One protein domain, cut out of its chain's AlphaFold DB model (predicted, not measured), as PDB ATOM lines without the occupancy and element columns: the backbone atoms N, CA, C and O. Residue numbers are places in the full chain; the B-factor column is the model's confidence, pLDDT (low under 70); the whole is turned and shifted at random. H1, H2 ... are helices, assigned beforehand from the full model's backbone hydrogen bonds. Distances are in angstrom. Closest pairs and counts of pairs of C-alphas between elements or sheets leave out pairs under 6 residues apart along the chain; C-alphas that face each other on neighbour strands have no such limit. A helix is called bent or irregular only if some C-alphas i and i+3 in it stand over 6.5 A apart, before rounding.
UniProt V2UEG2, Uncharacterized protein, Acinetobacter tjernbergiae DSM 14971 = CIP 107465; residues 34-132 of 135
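Overview. This is residues 34 to 132 of the 135 residues of an uncharacterized protein of Acinetobacter tjernbergiae DSM 14971 = CIP 107465 (UniProt V2UEG2). One long helix, H5, runs through the middle of a cluster of helices, with H4 and H2 lying nearly along it on opposite sides. H1 crosses both H4 and H5 at about a right angle, while H3 packs on H5 beside H2, with which it forms a small helical hairpin. A long link without a named element, residues 53 to 68, joins H1 to H2. The printed part has 99 residues with five named helices, in the order H1, H2, H3, H4, H5, and no named strand; the class is all helix. It is compact, with a radius of gyration of the C-alphas of 12.2 A and spans of 36 by 26 by 21 A.

Along the chain. The longest helix, H5, is residues 111 to 130 and measures 28.4 A from first to last C-alpha; C-alpha 111 is at (-0.352, -30.602, 15.538), and C-alpha 130 is at (19.828, -22.313, -2.574). H4, residues 90 to 103, measures 19.5 A. H1, residues 43 to 52, measures 14.1 A and begins with C-alpha 43 at (10.088, -9.594, 14.884). H2 is residues 69 to 75 and H3 residues 78 to 84. No helix is bent or irregular.

Arrangement. H5 is the hub and touches the four other helices. H4 and H5 are a helical hairpin, at a shallow tilt of 10 degrees, opposite ways; their closest C-alphas, those of Phe 103 and Lys 113, are 4.7 A apart. H2 touches H5 residues 115 to 122 alone, at a shallow tilt of 11 degrees, opposite ways, with the C-alphas of Ala 73 and Gln 119 closest at 4.6 A. H3 touches H5 residues 114 to 122 alone, at a steep tilt of 41 degrees, the same way; the C-alphas of Gly 78 and Ala 118 are closest, at 4.0 A. H1 touches H5 residues 116 to 124 alone, about perpendicular at 86 degrees, with the C-alphas of Ala 52 and Gly 120 closest at 3.7 A. H1 also touches H4, about perpendicular at 84 degrees, closest at the C-alphas of Cys 45 and Ala 98, 4.9 A. H2 and H3, a helical hairpin, touch at a shallow tilt of 31 degrees, opposite ways, with the C-alphas of Gln 72 and Leu 81 closest at 7.2 A. H2 and H4 are apart, as are H1 and H3. Every O i to N i+4 pair is within hydrogen-bond range in H1, H2, H3 and H4, and 15 of 16 are in H5.

Size, cuts and confidence. The C-alphas farthest apart in the domain, those of Lys 40 and Gly 66, are 36.6 A from each other. The printed part has no cut. The link from H1 to H2 is long, with 16 residues; those from H2 to H3 and H3 to H4 are tight, and that from H4 to H5 is short. The mean pLDDT of the printed part is 97.5, and no printed residue is under 70.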
ATOM      1  N   PRO A  34       4.545  -9.179   8.212       97.69
ATOM      2  CA  PRO A  34       3.294  -8.801   8.860       97.69
ATOM      3  C   PRO A  34       3.256  -9.228  10.330       97.69
ATOM      4  O   PRO A  34       3.791 -10.273  10.704       97.69
ATOM      5  N   GLN A  35       2.587  -8.440  11.173       97.88
ATOM      6  CA  GLN A  35       2.405  -8.810  12.574       97.88
ATOM      7  C   GLN A  35       1.406  -9.959  12.715       97.88
ATOM      8  O   GLN A  35       0.296  -9.906  12.190       97.88
ATOM      9  N   VAL A  36       1.786 -10.964  13.500       97.69
ATOM     10  CA  VAL A  36       0.947 -12.104  13.862       97.69
ATOM     11  C   VAL A  36       0.654 -12.026  15.355       97.69
ATOM     12  O   VAL A  36       1.570 -11.913  16.171       97.69
ATOM     13  N   ALA A  37      -0.625 -12.092  15.734       97.69
ATOM     14  CA  ALA A  37      -1.053 -11.904  17.122       97.69
ATOM     15  C   ALA A  37      -0.327 -12.851  18.097       97.69
ATOM     16  O   ALA A  37       0.187 -12.415  19.128       97.69
ATOM     17  N   THR A  38      -0.199 -14.129  17.728       96.69
ATOM     18  CA  THR A  38       0.493 -15.159  18.522       96.69
ATOM     19  C   THR A  38       1.966 -14.828  18.777       96.69
ATOM     20  O   THR A  38       2.489 -15.185  19.828       96.69
ATOM     21  N   CYS A  39       2.615 -14.090  17.875       97.88
ATOM     22  CA  CYS A  39       4.015 -13.691  17.999       97.88
ATOM     23  C   CYS A  39       4.239 -12.497  18.937       97.88
ATOM     24  O   CYS A  39       5.388 -12.136  19.179       97.88
ATOM     25  N   LYS A  40       3.186 -11.850  19.462       96.56
ATOM     26  CA  LYS A  40       3.287 -10.761  20.458       96.56
ATOM     27  C   LYS A  40       4.320  -9.674  20.093       96.56
ATOM     28  O   LYS A  40       5.090  -9.230  20.937       96.56
ATOM     29  N   ARG A  41       4.333  -9.242  18.824       96.19
ATOM     30  CA  ARG A  41       5.283  -8.256  18.250       96.19
ATOM     31  C   ARG A  41       6.755  -8.701  18.186       96.19
ATOM     32  O   ARG A  41       7.597  -7.890  17.812       96.19
ATOM     33  N   ASN A  42       7.080  -9.963  18.466       98.38
ATOM     34  CA  ASN A  42       8.419 -10.499  18.232       98.38
ATOM     35  C   ASN A  42       8.716 -10.522  16.721       98.38
ATOM     36  O   ASN A  42       8.051 -11.221  15.954       98.38
ATOM     37  N   THR A  43       9.716  -9.745  16.298       98.50
ATOM     38  CA  THR A  43      10.088  -9.594  14.884       98.50
ATOM     39  C   THR A  43      10.515 -10.912  14.242       98.50
ATOM     40  O   THR A  43      10.092 -11.192  13.125       98.50
ATOM     41  N   GLN A  44      11.297 -11.737  14.942       98.69
ATOM     42  CA  GLN A  44      11.773 -13.012  14.399       98.69
ATOM     43  C   GLN A  44      10.636 -14.023  14.265       98.69
ATOM     44  O   GLN A  44      10.540 -14.693  13.247       98.69
ATOM     45  N   CYS A  45       9.709 -14.065  15.225       98.75
ATOM     46  CA  CYS A  45       8.518 -14.910  15.124       98.75
ATOM     47  C   CYS A  45       7.623 -14.484  13.950       98.75
ATOM     48  O   CYS A  45       7.196 -15.327  13.165       98.75
ATOM     49  N   ASN A  46       7.374 -13.178  13.778       98.81
ATOM     50  CA  ASN A  46       6.597 -12.676  12.637       98.81
ATOM     51  C   ASN A  46       7.253 -13.057  11.303       98.81
ATOM     52  O   ASN A  46       6.577 -13.528  10.390       98.81
ATOM     53  N   ALA A  47       8.574 -12.892  11.202       98.81
ATOM     54  CA  ALA A  47       9.340 -13.277  10.023       98.81
ATOM     55  C   ALA A  47       9.319 -14.789   9.784       98.81
ATOM     56  O   ALA A  47       9.100 -15.213   8.652       98.81
ATOM     57  N   PHE A  48       9.451 -15.598  10.834       98.88
ATOM     58  CA  PHE A  48       9.327 -17.047  10.751       98.88
ATOM     59  C   PHE A  48       7.959 -17.467  10.201       98.88
ATOM     60  O   PHE A  48       7.903 -18.270   9.276       98.88
ATOM     61  N   VAL A  49       6.856 -16.882  10.683       98.81
ATOM     62  CA  VAL A  49       5.511 -17.172  10.148       98.81
ATOM     63  C   VAL A  49       5.379 -16.722   8.691       98.81
ATOM     64  O   VAL A  49       4.822 -17.443   7.863       98.81
ATOM     65  N   ALA A  50       5.907 -15.546   8.349       98.69
ATOM     66  CA  ALA A  50       5.883 -15.043   6.978       98.69
ATOM     67  C   ALA A  50       6.695 -15.929   6.013       98.69
ATOM     68  O   ALA A  50       6.306 -16.090   4.857       98.69
ATOM     69  N   LEU A  51       7.791 -16.529   6.483       98.81
ATOM     70  CA  LEU A  51       8.547 -17.544   5.748       98.81
ATOM     71  C   LEU A  51       7.782 -18.866   5.674       98.81
ATOM     72  O   LEU A  51       7.634 -19.402   4.582       98.81
ATOM     73  N   ALA A  52       7.225 -19.354   6.786       98.75
ATOM     74  CA  ALA A  52       6.435 -20.582   6.826       98.75
ATOM     75  C   ALA A  52       5.294 -20.554   5.799       98.75
ATOM     76  O   ALA A  52       5.106 -21.520   5.068       98.75
ATOM     77  N   ASN A  53       4.606 -19.420   5.638       98.44
ATOM     78  CA  ASN A  53       3.545 -19.248   4.638       98.44
ATOM     79  C   ASN A  53       4.013 -19.395   3.175       98.44
ATOM     80  O   ASN A  53       3.184 -19.575   2.286       98.44
ATOM     81  N   GLN A  54       5.320 -19.352   2.910       98.31
ATOM     82  CA  GLN A  54       5.904 -19.493   1.573       98.31
ATOM     83  C   GLN A  54       6.348 -20.930   1.250       98.31
ATOM     84  O   GLN A  54       6.842 -21.175   0.151       98.31
ATOM     85  N   TRP A  55       6.131 -21.907   2.142       98.19
ATOM     86  CA  TRP A  55       6.575 -23.301   1.954       98.19
ATOM     87  C   TRP A  55       6.124 -23.932   0.626       98.19
ATOM     88  O   TRP A  55       6.818 -24.773   0.053       98.19
ATOM     89  N   GLN A  56       4.964 -23.524   0.105       97.06
ATOM     90  CA  GLN A  56       4.418 -24.053  -1.147       97.06
ATOM     91  C   GLN A  56       5.256 -23.684  -2.372       97.06
ATOM     92  O   GLN A  56       5.204 -24.420  -3.361       97.06
ATOM     93  N   ALA A  57       6.023 -22.594  -2.301       96.81
ATOM     94  CA  ALA A  57       6.877 -22.133  -3.388       96.81
ATOM     95  C   ALA A  57       8.152 -22.978  -3.555       96.81
ATOM     96  O   ALA A  57       8.749 -22.957  -4.627       96.81
ATOM     97  N   ILE A  58       8.525 -23.795  -2.560       96.69
ATOM     98  CA  ILE A  58       9.553 -24.832  -2.737       96.69
ATOM     99  C   ILE A  58       9.102 -25.755  -3.890       96.69
ATOM    100  O   ILE A  58       7.967 -26.234  -3.860       96.69
ATOM    101  N   PRO A  59       9.918 -26.036  -4.919       95.44
ATOM    102  CA  PRO A  59       9.507 -26.903  -6.026       95.44
ATOM    103  C   PRO A  59       9.141 -28.325  -5.568       95.44
ATOM    104  O   PRO A  59       9.769 -28.882  -4.675       95.44
ATOM    105  N   ASN A  60       8.141 -28.958  -6.195       94.94
ATOM    106  CA  ASN A  60       7.711 -30.320  -5.821       94.94
ATOM    107  C   ASN A  60       8.799 -31.388  -6.043       94.94
ATOM    108  O   ASN A  60       8.806 -32.407  -5.357       94.94
ATOM    109  N   ASN A  61       9.696 -31.164  -7.004       94.75
ATOM    110  CA  ASN A  61      10.818 -32.045  -7.329       94.75
ATOM    111  C   ASN A  61      12.105 -31.701  -6.559       94.75
ATOM    112  O   ASN A  61      13.124 -32.353  -6.768       94.75
ATOM    113  N   TYR A  62      12.086 -30.680  -5.699       95.56
ATOM    114  CA  TYR A  62      13.255 -30.286  -4.923       95.56
ATOM    115  C   TYR A  62      13.604 -31.335  -3.858       95.56
ATOM    116  O   TYR A  62      12.716 -31.887  -3.206       95.56
ATOM    117  N   ARG A  63      14.902 -31.589  -3.664       96.62
ATOM    118  CA  ARG A  63      15.432 -32.473  -2.622       96.62
ATOM    119  C   ARG A  63      16.549 -31.763  -1.871       96.62
ATOM    120  O   ARG A  63      17.521 -31.351  -2.494       96.62
ATOM    121  N   TYR A  64      16.411 -31.654  -0.556       96.19
ATOM    122  CA  TYR A  64      17.459 -31.149   0.327       96.19
ATOM    123  C   TYR A  64      18.325 -32.333   0.740       96.19
ATOM    124  O   TYR A  64      17.838 -33.217   1.438       96.19
ATOM    125  N   GLN A  65      19.560 -32.413   0.235       92.88
ATOM    126  CA  GLN A  65      20.480 -33.528   0.521       92.88
ATOM    127  C   GLN A  65      19.851 -34.924   0.289       92.88
ATOM    128  O   GLN A  65      20.082 -35.871   1.032       92.88
ATOM    129  N   GLY A  66      19.002 -35.050  -0.739       95.38
ATOM    130  CA  GLY A  66      18.266 -36.284  -1.057       95.38
ATOM    131  C   GLY A  66      16.896 -36.437  -0.373       95.38
ATOM    132  O   GLY A  66      16.111 -37.288  -0.790       95.38
ATOM    133  N   PHE A  67      16.549 -35.584   0.593       97.56
ATOM    134  CA  PHE A  67      15.296 -35.645   1.353       97.56
ATOM    135  C   PHE A  67      14.201 -34.725   0.794       97.56
ATOM    136  O   PHE A  67      14.460 -33.638   0.275       97.56
ATOM    137  N   ASP A  68      12.942 -35.151   0.917       98.00
ATOM    138  CA  ASP A  68      11.765 -34.380   0.493       98.00
ATOM    139  C   ASP A  68      11.222 -33.514   1.643       98.00
ATOM    140  O   ASP A  68      10.184 -33.808   2.246       98.00
ATOM    141  N   ILE A  69      11.925 -32.418   1.937       98.25
ATOM    142  CA  ILE A  69      11.549 -31.503   3.025       98.25
ATOM    143  C   ILE A  69      10.199 -30.812   2.783       98.25
ATOM    144  O   ILE A  69       9.504 -30.449   3.731       98.25
ATOM    145  N   LYS A  70       9.765 -30.679   1.518       98.12
ATOM    146  CA  LYS A  70       8.443 -30.127   1.187       98.12
ATOM    147  C   LYS A  70       7.332 -31.089   1.596       98.12
ATOM    148  O   LYS A  70       6.309 -30.659   2.134       98.12
ATOM    149  N   LYS A  71       7.512 -32.388   1.351       98.38
ATOM    150  CA  LYS A  71       6.581 -33.419   1.817       98.38
ATOM    151  C   LYS A  71       6.498 -33.432   3.343       98.38
ATOM    152  O   LYS A  71       5.384 -33.452   3.862       98.38
ATOM    153  N   GLN A  72       7.631 -33.341   4.039       98.44
ATOM    154  CA  GLN A  72       7.667 -33.270   5.506       98.44
ATOM    155  C   GLN A  72       6.935 -32.026   6.036       98.44
ATOM    156  O   GLN A  72       6.045 -32.142   6.880       98.44
ATOM    157  N   ALA A  73       7.185 -30.850   5.451       98.50
ATOM    158  CA  ALA A  73       6.447 -29.624   5.768       98.50
ATOM    159  C   ALA A  73       4.933 -29.760   5.545       98.50
ATOM    160  O   ALA A  73       4.132 -29.325   6.374       98.50
ATOM    161  N   LYS A  74       4.514 -30.397   4.442       98.31
ATOM    162  CA  LYS A  74       3.096 -30.659   4.153       98.31
ATOM    163  C   LYS A  74       2.460 -31.587   5.194       98.31
ATOM    164  O   LYS A  74       1.299 -31.389   5.553       98.31
ATOM    165  N   GLN A  75       3.197 -32.596   5.651       98.12
ATOM    166  CA  GLN A  75       2.758 -33.530   6.692       98.12
ATOM    167  C   GLN A  75       2.717 -32.872   8.078       98.12
ATOM    168  O   GLN A  75       1.949 -33.309   8.932       98.12
ATOM    169  N   GLY A  76       3.456 -31.777   8.264       98.12
ATOM    170  CA  GLY A  76       3.632 -31.125   9.554       98.12
ATOM    171  C   GLY A  76       4.650 -31.840  10.437       98.12
ATOM    172  O   GLY A  76       4.510 -31.800  11.649       98.12
ATOM    173  N   ASP A  77       5.638 -32.502   9.831       98.06
ATOM    174  CA  ASP A  77       6.714 -33.225  10.518       98.06
ATOM    175  C   ASP A  77       7.769 -32.244  11.064       98.06
ATOM    176  O   ASP A  77       8.861 -32.090  10.514       98.06
ATOM    177  N   GLY A  78       7.400 -31.506  12.116       97.62
ATOM    178  CA  GLY A  78       8.273 -30.530  12.767       97.62
ATOM    179  C   GLY A  78       9.408 -31.216  13.517       97.62
ATOM    180  O   GLY A  78      10.558 -30.800  13.398       97.62
ATOM    181  N   TYR A  79       9.100 -32.313  14.217       97.25
ATOM    182  CA  TYR A  79      10.103 -33.156  14.868       97.25
ATOM    183  C   TYR A  79      11.171 -33.670  13.892       97.25
ATOM    184  O   TYR A  79      12.363 -33.477  14.140       97.25
ATOM    185  N   GLY A  80      10.773 -34.299  12.781       97.50
ATOM    186  CA  GLY A  80      11.709 -34.889  11.825       97.50
ATOM    187  C   GLY A  80      12.601 -33.849  11.157       97.50
ATOM    188  O   GLY A  80      13.806 -34.066  11.042       97.50
ATOM    189  N   LEU A  81      12.050 -32.685  10.796       98.00
ATOM    190  CA  LEU A  81      12.843 -31.581  10.251       98.00
ATOM    191  C   LEU A  81      13.818 -31.000  11.290       98.00
ATOM    192  O   LEU A  81      14.974 -30.756  10.960       98.00
ATOM    193  N   ASN A  82      13.383 -30.822  12.541       97.25
ATOM    194  CA  ASN A  82      14.199 -30.232  13.607       97.25
ATOM    195  C   ASN A  82      15.325 -31.155  14.096       97.25
ATOM    196  O   ASN A  82      16.385 -30.692  14.502       97.25
ATOM    197  N   LYS A  83      15.093 -32.472  14.104       96.44
ATOM    198  CA  LYS A  83      16.086 -33.462  14.549       96.44
ATOM    199  C   LYS A  83      16.952 -33.997  13.413       96.44
ATOM    200  O   LYS A  83      18.040 -34.493  13.692       96.44
ATOM    201  N   GLY A  84      16.465 -33.937  12.175       95.75
ATOM    202  CA  GLY A  84      17.145 -34.486  11.004       95.75
ATOM    203  C   GLY A  84      18.149 -33.540  10.354       95.75
ATOM    204  O   GLY A  84      19.048 -34.018   9.667       95.75
ATOM    205  N   PHE A  85      18.023 -32.227  10.566       96.44
ATOM    206  CA  PHE A  85      18.830 -31.224   9.871       96.44
ATOM    207  C   PHE A  85      19.338 -30.138  10.819       96.44
ATOM    208  O   PHE A  85      18.819 -29.947  11.915       96.44
ATOM    209  N   SER A  86      20.376 -29.426  10.389       95.56
ATOM    210  CA  SER A  86      20.934 -28.272  11.096       95.56
ATOM    211  C   SER A  86      20.911 -27.053  10.190       95.56
ATOM    212  O   SER A  86      21.085 -27.179   8.979       95.56
ATOM    213  N   LEU A  87      20.702 -25.885  10.791       97.62
ATOM    214  CA  LEU A  87      20.822 -24.607  10.101       97.62
ATOM    215  C   LEU A  87      22.267 -24.114  10.201       97.62
ATOM    216  O   LEU A  87      22.935 -24.308  11.219       97.62
ATOM    217  N   ALA A  88      22.762 -23.518   9.127       96.88
ATOM    218  CA  ALA A  88      24.150 -23.101   8.996       96.88
ATOM    219  C   ALA A  88      24.408 -21.665   9.454       96.88
ATOM    220  O   ALA A  88      25.530 -21.309   9.807       96.88
ATOM    221  N   THR A  89      23.375 -20.827   9.449       97.75
ATOM    222  CA  THR A  89      23.502 -19.402   9.755       97.75
ATOM    223  C   THR A  89      22.861 -19.043  11.092       97.75
ATOM    224  O   THR A  89      21.762 -19.499  11.420       97.75
ATOM    225  N   ASP A  90      23.484 -18.117  11.830       97.94
ATOM    226  CA  ASP A  90      22.907 -17.540  13.056       97.94
ATOM    227  C   ASP A  90      21.525 -16.936  12.798       97.94
ATOM    228  O   ASP A  90      20.623 -17.009  13.629       97.94
ATOM    229  N   LYS A  91      21.328 -16.352  11.609       98.12
ATOM    230  CA  LYS A  91      20.049 -15.746  11.240       98.12
ATOM    231  C   LYS A  91      18.951 -16.792  11.066       98.12
ATOM    232  O   LYS A  91      17.854 -16.593  11.587       98.12
ATOM    233  N   ALA A  92      19.216 -17.883  10.345       98.31
ATOM    234  CA  ALA A  92      18.237 -18.957  10.213       98.31
ATOM    235  C   ALA A  92      17.965 -19.610  11.574       98.31
ATOM    236  O   ALA A  92      16.805 -19.852  11.905       98.31
ATOM    237  N   THR A  93      19.004 -19.797  12.390       98.50
ATOM    238  CA  THR A  93      18.886 -20.309  13.761       98.50
ATOM    239  C   THR A  93      17.975 -19.424  14.610       98.50
ATOM    240  O   THR A  93      16.978 -19.912  15.129       98.50
ATOM    241  N   ALA A  94      18.203 -18.109  14.651       98.69
ATOM    242  CA  ALA A  94      17.371 -17.177  15.418       98.69
ATOM    243  C   ALA A  94      15.903 -17.138  14.948       98.69
ATOM    244  O   ALA A  94      14.981 -16.997  15.757       98.69
ATOM    245  N   LEU A  95      15.661 -17.260  13.637       98.81
ATOM    246  CA  LEU A  95      14.307 -17.386  13.085       98.81
ATOM    247  C   LEU A  95      13.652 -18.697  13.538       98.81
ATOM    248  O   LEU A  95      12.506 -18.682  13.988       98.81
ATOM    249  N   SER A  96      14.384 -19.810  13.446       98.62
ATOM    250  CA  SER A  96      13.927 -21.132  13.874       98.62
ATOM    251  C   SER A  96      13.617 -21.175  15.367       98.62
ATOM    252  O   SER A  96      12.539 -21.621  15.739       98.62
ATOM    253  N   GLU A  97      14.482 -20.630  16.222       98.56
ATOM    254  CA  GLU A  97      14.275 -20.564  17.673       98.56
ATOM    255  C   GLU A  97      13.025 -19.756  18.042       98.56
ATOM    256  O   GLU A  97      12.248 -20.149  18.915       98.56
ATOM    257  N   ALA A  98      12.774 -18.629  17.370       98.56
ATOM    258  CA  ALA A  98      11.542 -17.868  17.573       98.56
ATOM    259  C   ALA A  98      10.295 -18.661  17.135       98.56
ATOM    260  O   ALA A  98       9.240 -18.573  17.779       98.56
ATOM    261  N   GLY A  99      10.429 -19.444  16.061       98.56
ATOM    262  CA  GLY A  99       9.436 -20.406  15.599       98.56
ATOM    263  C   GLY A  99       9.177 -21.511  16.621       98.56
ATOM    264  O   GLY A  99       8.025 -21.727  16.998       98.56
ATOM    265  N   ASP A 100      10.230 -22.159  17.118       98.50
ATOM    266  CA  ASP A 100      10.160 -23.235  18.104       98.50
ATOM    267  C   ASP A 100       9.439 -22.761  19.364       98.50
ATOM    268  O   ASP A 100       8.371 -23.277  19.693       98.50
ATOM    269  N   ASN A 101       9.924 -21.677  19.975       98.12
ATOM    270  CA  ASN A 101       9.355 -21.094  21.192       98.12
ATOM    271  C   ASN A 101       7.847 -20.791  21.099       98.12
ATOM    272  O   ASN A 101       7.155 -20.739  22.116       98.12
ATOM    273  N   THR A 102       7.319 -20.576  19.890       98.19
ATOM    274  CA  THR A 102       5.914 -20.201  19.676       98.19
ATOM    275  C   THR A 102       5.044 -21.371  19.205       98.19
ATOM    276  O   THR A 102       3.868 -21.476  19.587       98.19
ATOM    277  N   PHE A 103       5.595 -22.237  18.353       98.44
ATOM    278  CA  PHE A 103       4.835 -23.194  17.551       98.44
ATOM    279  C   PHE A 103       5.211 -24.658  17.777       98.44
ATOM    280  O   PHE A 103       4.416 -25.524  17.419       98.44
ATOM    281  N   TYR A 104       6.348 -24.957  18.400       97.69
ATOM    282  CA  TYR A 104       6.781 -26.338  18.617       97.69
ATOM    283  C   TYR A 104       7.081 -26.630  20.086       97.69
ATOM    284  O   TYR A 104       6.529 -27.586  20.633       97.69
ATOM    285  N   SER A 105       7.846 -25.763  20.752       95.44
ATOM    286  CA  SER A 105       8.218 -25.836  22.166       95.44
ATOM    287  C   SER A 105       8.687 -27.243  22.537       95.44
ATOM    288  O   SER A 105       8.139 -27.869  23.452       95.44
ATOM    289  N   GLY A 106       9.629 -27.774  21.752       91.56
ATOM    290  CA  GLY A 106      10.152 -29.133  21.923       91.56
ATOM    291  C   GLY A 106       9.130 -30.257  21.687       91.56
ATOM    292  O   GLY A 106       9.258 -31.322  22.282       91.56
ATOM    293  N   GLY A 107       8.103 -30.028  20.864       92.75
ATOM    294  CA  GLY A 107       7.059 -31.013  20.541       92.75
ATOM    295  C   GLY A 107       5.855 -31.022  21.486       92.75
ATOM    296  O   GLY A 107       5.015 -31.912  21.403       92.75
ATOM    297  N   SER A 108       5.744 -30.037  22.379       95.31
ATOM    298  CA  SER A 108       4.622 -29.928  23.327       95.31
ATOM    299  C   SER A 108       3.400 -29.184  22.771       95.31
ATOM    300  O   SER A 108       2.349 -29.147  23.412       95.31
ATOM    301  N   GLN A 109       3.521 -28.554  21.600       96.38
ATOM    302  CA  GLN A 109       2.433 -27.801  20.971       96.38
ATOM    303  C   GLN A 109       1.473 -28.698  20.174       96.38
ATOM    304  O   GLN A 109       1.730 -29.867  19.909       96.38
ATOM    305  N   SER A 110       0.327 -28.136  19.777       97.56
ATOM    306  CA  SER A 110      -0.650 -28.857  18.961       97.56
ATOM    307  C   SER A 110      -0.121 -29.160  17.557       97.56
ATOM    308  O   SER A 110       0.654 -28.388  16.996       97.56
ATOM    309  N   VAL A 111      -0.658 -30.212  16.930       97.06
ATOM    310  CA  VAL A 111      -0.352 -30.602  15.538       97.06
ATOM    311  C   VAL A 111      -0.475 -29.427  14.556       97.06
ATOM    312  O   VAL A 111       0.317 -29.287  13.627       97.06
ATOM    313  N   ALA A 112      -1.462 -28.549  14.759       97.94
ATOM    314  CA  ALA A 112      -1.653 -27.374  13.912       97.94
ATOM    315  C   ALA A 112      -0.494 -26.372  14.029       97.94
ATOM    316  O   ALA A 112      -0.086 -25.791  13.025       97.94
ATOM    317  N   LYS A 113       0.041 -26.180  15.239       98.25
ATOM    318  CA  LYS A 113       1.199 -25.315  15.463       98.25
ATOM    319  C   LYS A 113       2.489 -25.977  14.989       98.25
ATOM    320  O   LYS A 113       3.253 -25.332  14.278       98.25
ATOM    321  N   GLU A 114       2.685 -27.263  15.272       98.50
ATOM    322  CA  GLU A 114       3.851 -27.999  14.777       98.50
ATOM    323  C   GLU A 114       3.934 -27.948  13.247       98.50
ATOM    324  O   GLU A 114       5.009 -27.758  12.688       98.50
ATOM    325  N   ARG A 115       2.794 -27.999  12.549       98.69
ATOM    326  CA  ARG A 115       2.771 -27.819  11.094       98.69
ATOM    327  C   ARG A 115       3.341 -26.470  10.642       98.69
ATOM    328  O   ARG A 115       4.065 -26.441   9.651       98.69
ATOM    329  N   ILE A 116       3.039 -25.374  11.342       98.75
ATOM    330  CA  ILE A 116       3.616 -24.049  11.038       98.75
ATOM    331  C   ILE A 116       5.133 -24.096  11.233       98.75
ATOM    332  O   ILE A 116       5.882 -23.589  10.397       98.75
ATOM    333  N   PHE A 117       5.590 -24.747  12.304       98.81
ATOM    334  CA  PHE A 117       7.011 -24.927  12.566       98.81
ATOM    335  C   PHE A 117       7.710 -25.734  11.461       98.81
ATOM    336  O   PHE A 117       8.698 -25.272  10.896       98.81
ATOM    337  N   ALA A 118       7.141 -26.874  11.064       98.81
ATOM    338  CA  ALA A 118       7.642 -27.706   9.971       98.81
ATOM    339  C   ALA A 118       7.758 -26.927   8.648       98.81
ATOM    340  O   ALA A 118       8.754 -27.020   7.932       98.81
ATOM    341  N   GLN A 119       6.748 -26.119   8.326       98.88
ATOM    342  CA  GLN A 119       6.740 -25.282   7.125       98.88
ATOM    343  C   GLN A 119       7.836 -24.214   7.151       98.88
ATOM    344  O   GLN A 119       8.509 -24.011   6.140       98.88
ATOM    345  N   GLY A 120       8.046 -23.564   8.298       98.75
ATOM    346  CA  GLY A 120       9.124 -22.592   8.471       98.75
ATOM    347  C   GLY A 120      10.508 -23.230   8.349       98.75
ATOM    348  O   GLY A 120      11.335 -22.723   7.593       98.75
ATOM    349  N   LEU A 121      10.736 -24.377   8.998       98.81
ATOM    350  CA  LEU A 121      11.998 -25.117   8.894       98.81
ATOM    351  C   LEU A 121      12.328 -25.497   7.450       98.81
ATOM    352  O   LEU A 121      13.441 -25.256   6.995       98.81
ATOM    353  N   ALA A 122      11.360 -26.030   6.699       98.75
ATOM    354  CA  ALA A 122      11.599 -26.398   5.307       98.75
ATOM    355  C   ALA A 122      11.979 -25.194   4.431       98.75
ATOM    356  O   ALA A 122      12.813 -25.323   3.536       98.75
ATOM    357  N   VAL A 123      11.402 -24.016   4.688       98.75
ATOM    358  CA  VAL A 123      11.768 -22.788   3.969       98.75
ATOM    359  C   VAL A 123      13.167 -22.316   4.349       98.75
ATOM    360  O   VAL A 123      13.925 -21.942   3.460       98.75
ATOM    361  N   LEU A 124      13.542 -22.371   5.629       98.75
ATOM    362  CA  LEU A 124      14.893 -22.009   6.069       98.75
ATOM    363  C   LEU A 124      15.951 -22.935   5.455       98.75
ATOM    364  O   LEU A 124      16.909 -22.443   4.867       98.75
ATOM    365  N   LEU A 125      15.732 -24.253   5.489       98.50
ATOM    366  CA  LEU A 125      16.618 -25.238   4.857       98.50
ATOM    367  C   LEU A 125      16.745 -25.001   3.346       98.50
ATOM    368  O   LEU A 125      17.843 -25.031   2.795       98.50
ATOM    369  N   TYR A 126      15.627 -24.711   2.673       98.00
ATOM    370  CA  TYR A 126      15.627 -24.376   1.251       98.00
ATOM    371  C   TYR A 126      16.419 -23.097   0.951       98.00
ATOM    372  O   TYR A 126      17.190 -23.069  -0.006       98.00
ATOM    373  N   ILE A 127      16.252 -22.046   1.761       97.88
ATOM    374  CA  ILE A 127      17.012 -20.797   1.626       97.88
ATOM    375  C   ILE A 127      18.509 -21.076   1.743       97.88
ATOM    376  O   ILE A 127      19.264 -20.638   0.878       97.88
ATOM    377  N   GLU A 128      18.943 -21.797   2.776       97.50
ATOM    378  CA  GLU A 128      20.370 -22.052   2.989       97.50
ATOM    379  C   GLU A 128      20.976 -22.884   1.854       97.50
ATOM    380  O   GLU A 128      22.015 -22.503   1.318       97.50
ATOM    381  N   ASP A 129      20.296 -23.944   1.400       96.75
ATOM    382  CA  ASP A 129      20.748 -24.751   0.255       96.75
ATOM    383  C   ASP A 129      20.856 -23.913  -1.022       96.75
ATOM    384  O   ASP A 129      21.873 -23.938  -1.714       96.75
ATOM    385  N   LYS A 130      19.834 -23.105  -1.333       95.62
ATOM    386  CA  LYS A 130      19.828 -22.313  -2.574       95.62
ATOM    387  C   LYS A 130      20.811 -21.161  -2.595       95.62
ATOM    388  O   LYS A 130      21.140 -20.690  -3.683       95.62
ATOM    389  N   ASN A 131      21.296 -20.739  -1.437       94.94
ATOM    390  CA  ASN A 131      22.363 -19.757  -1.348       94.94
ATOM    391  C   ASN A 131      23.749 -20.400  -1.130       94.94
ATOM    392  O   ASN A 131      24.732 -19.669  -1.026       94.94
ATOM    393  N   GLY A 132      23.849 -21.736  -1.100       94.88
ATOM    394  CA  GLY A 132      25.113 -22.453  -0.907       94.88
ATOM    395  C   GLY A 132      25.697 -22.291   0.496       94.88
ATOM    396  O   GLY A 132      26.914 -22.264   0.650       94.88
TER     397      GLY A 132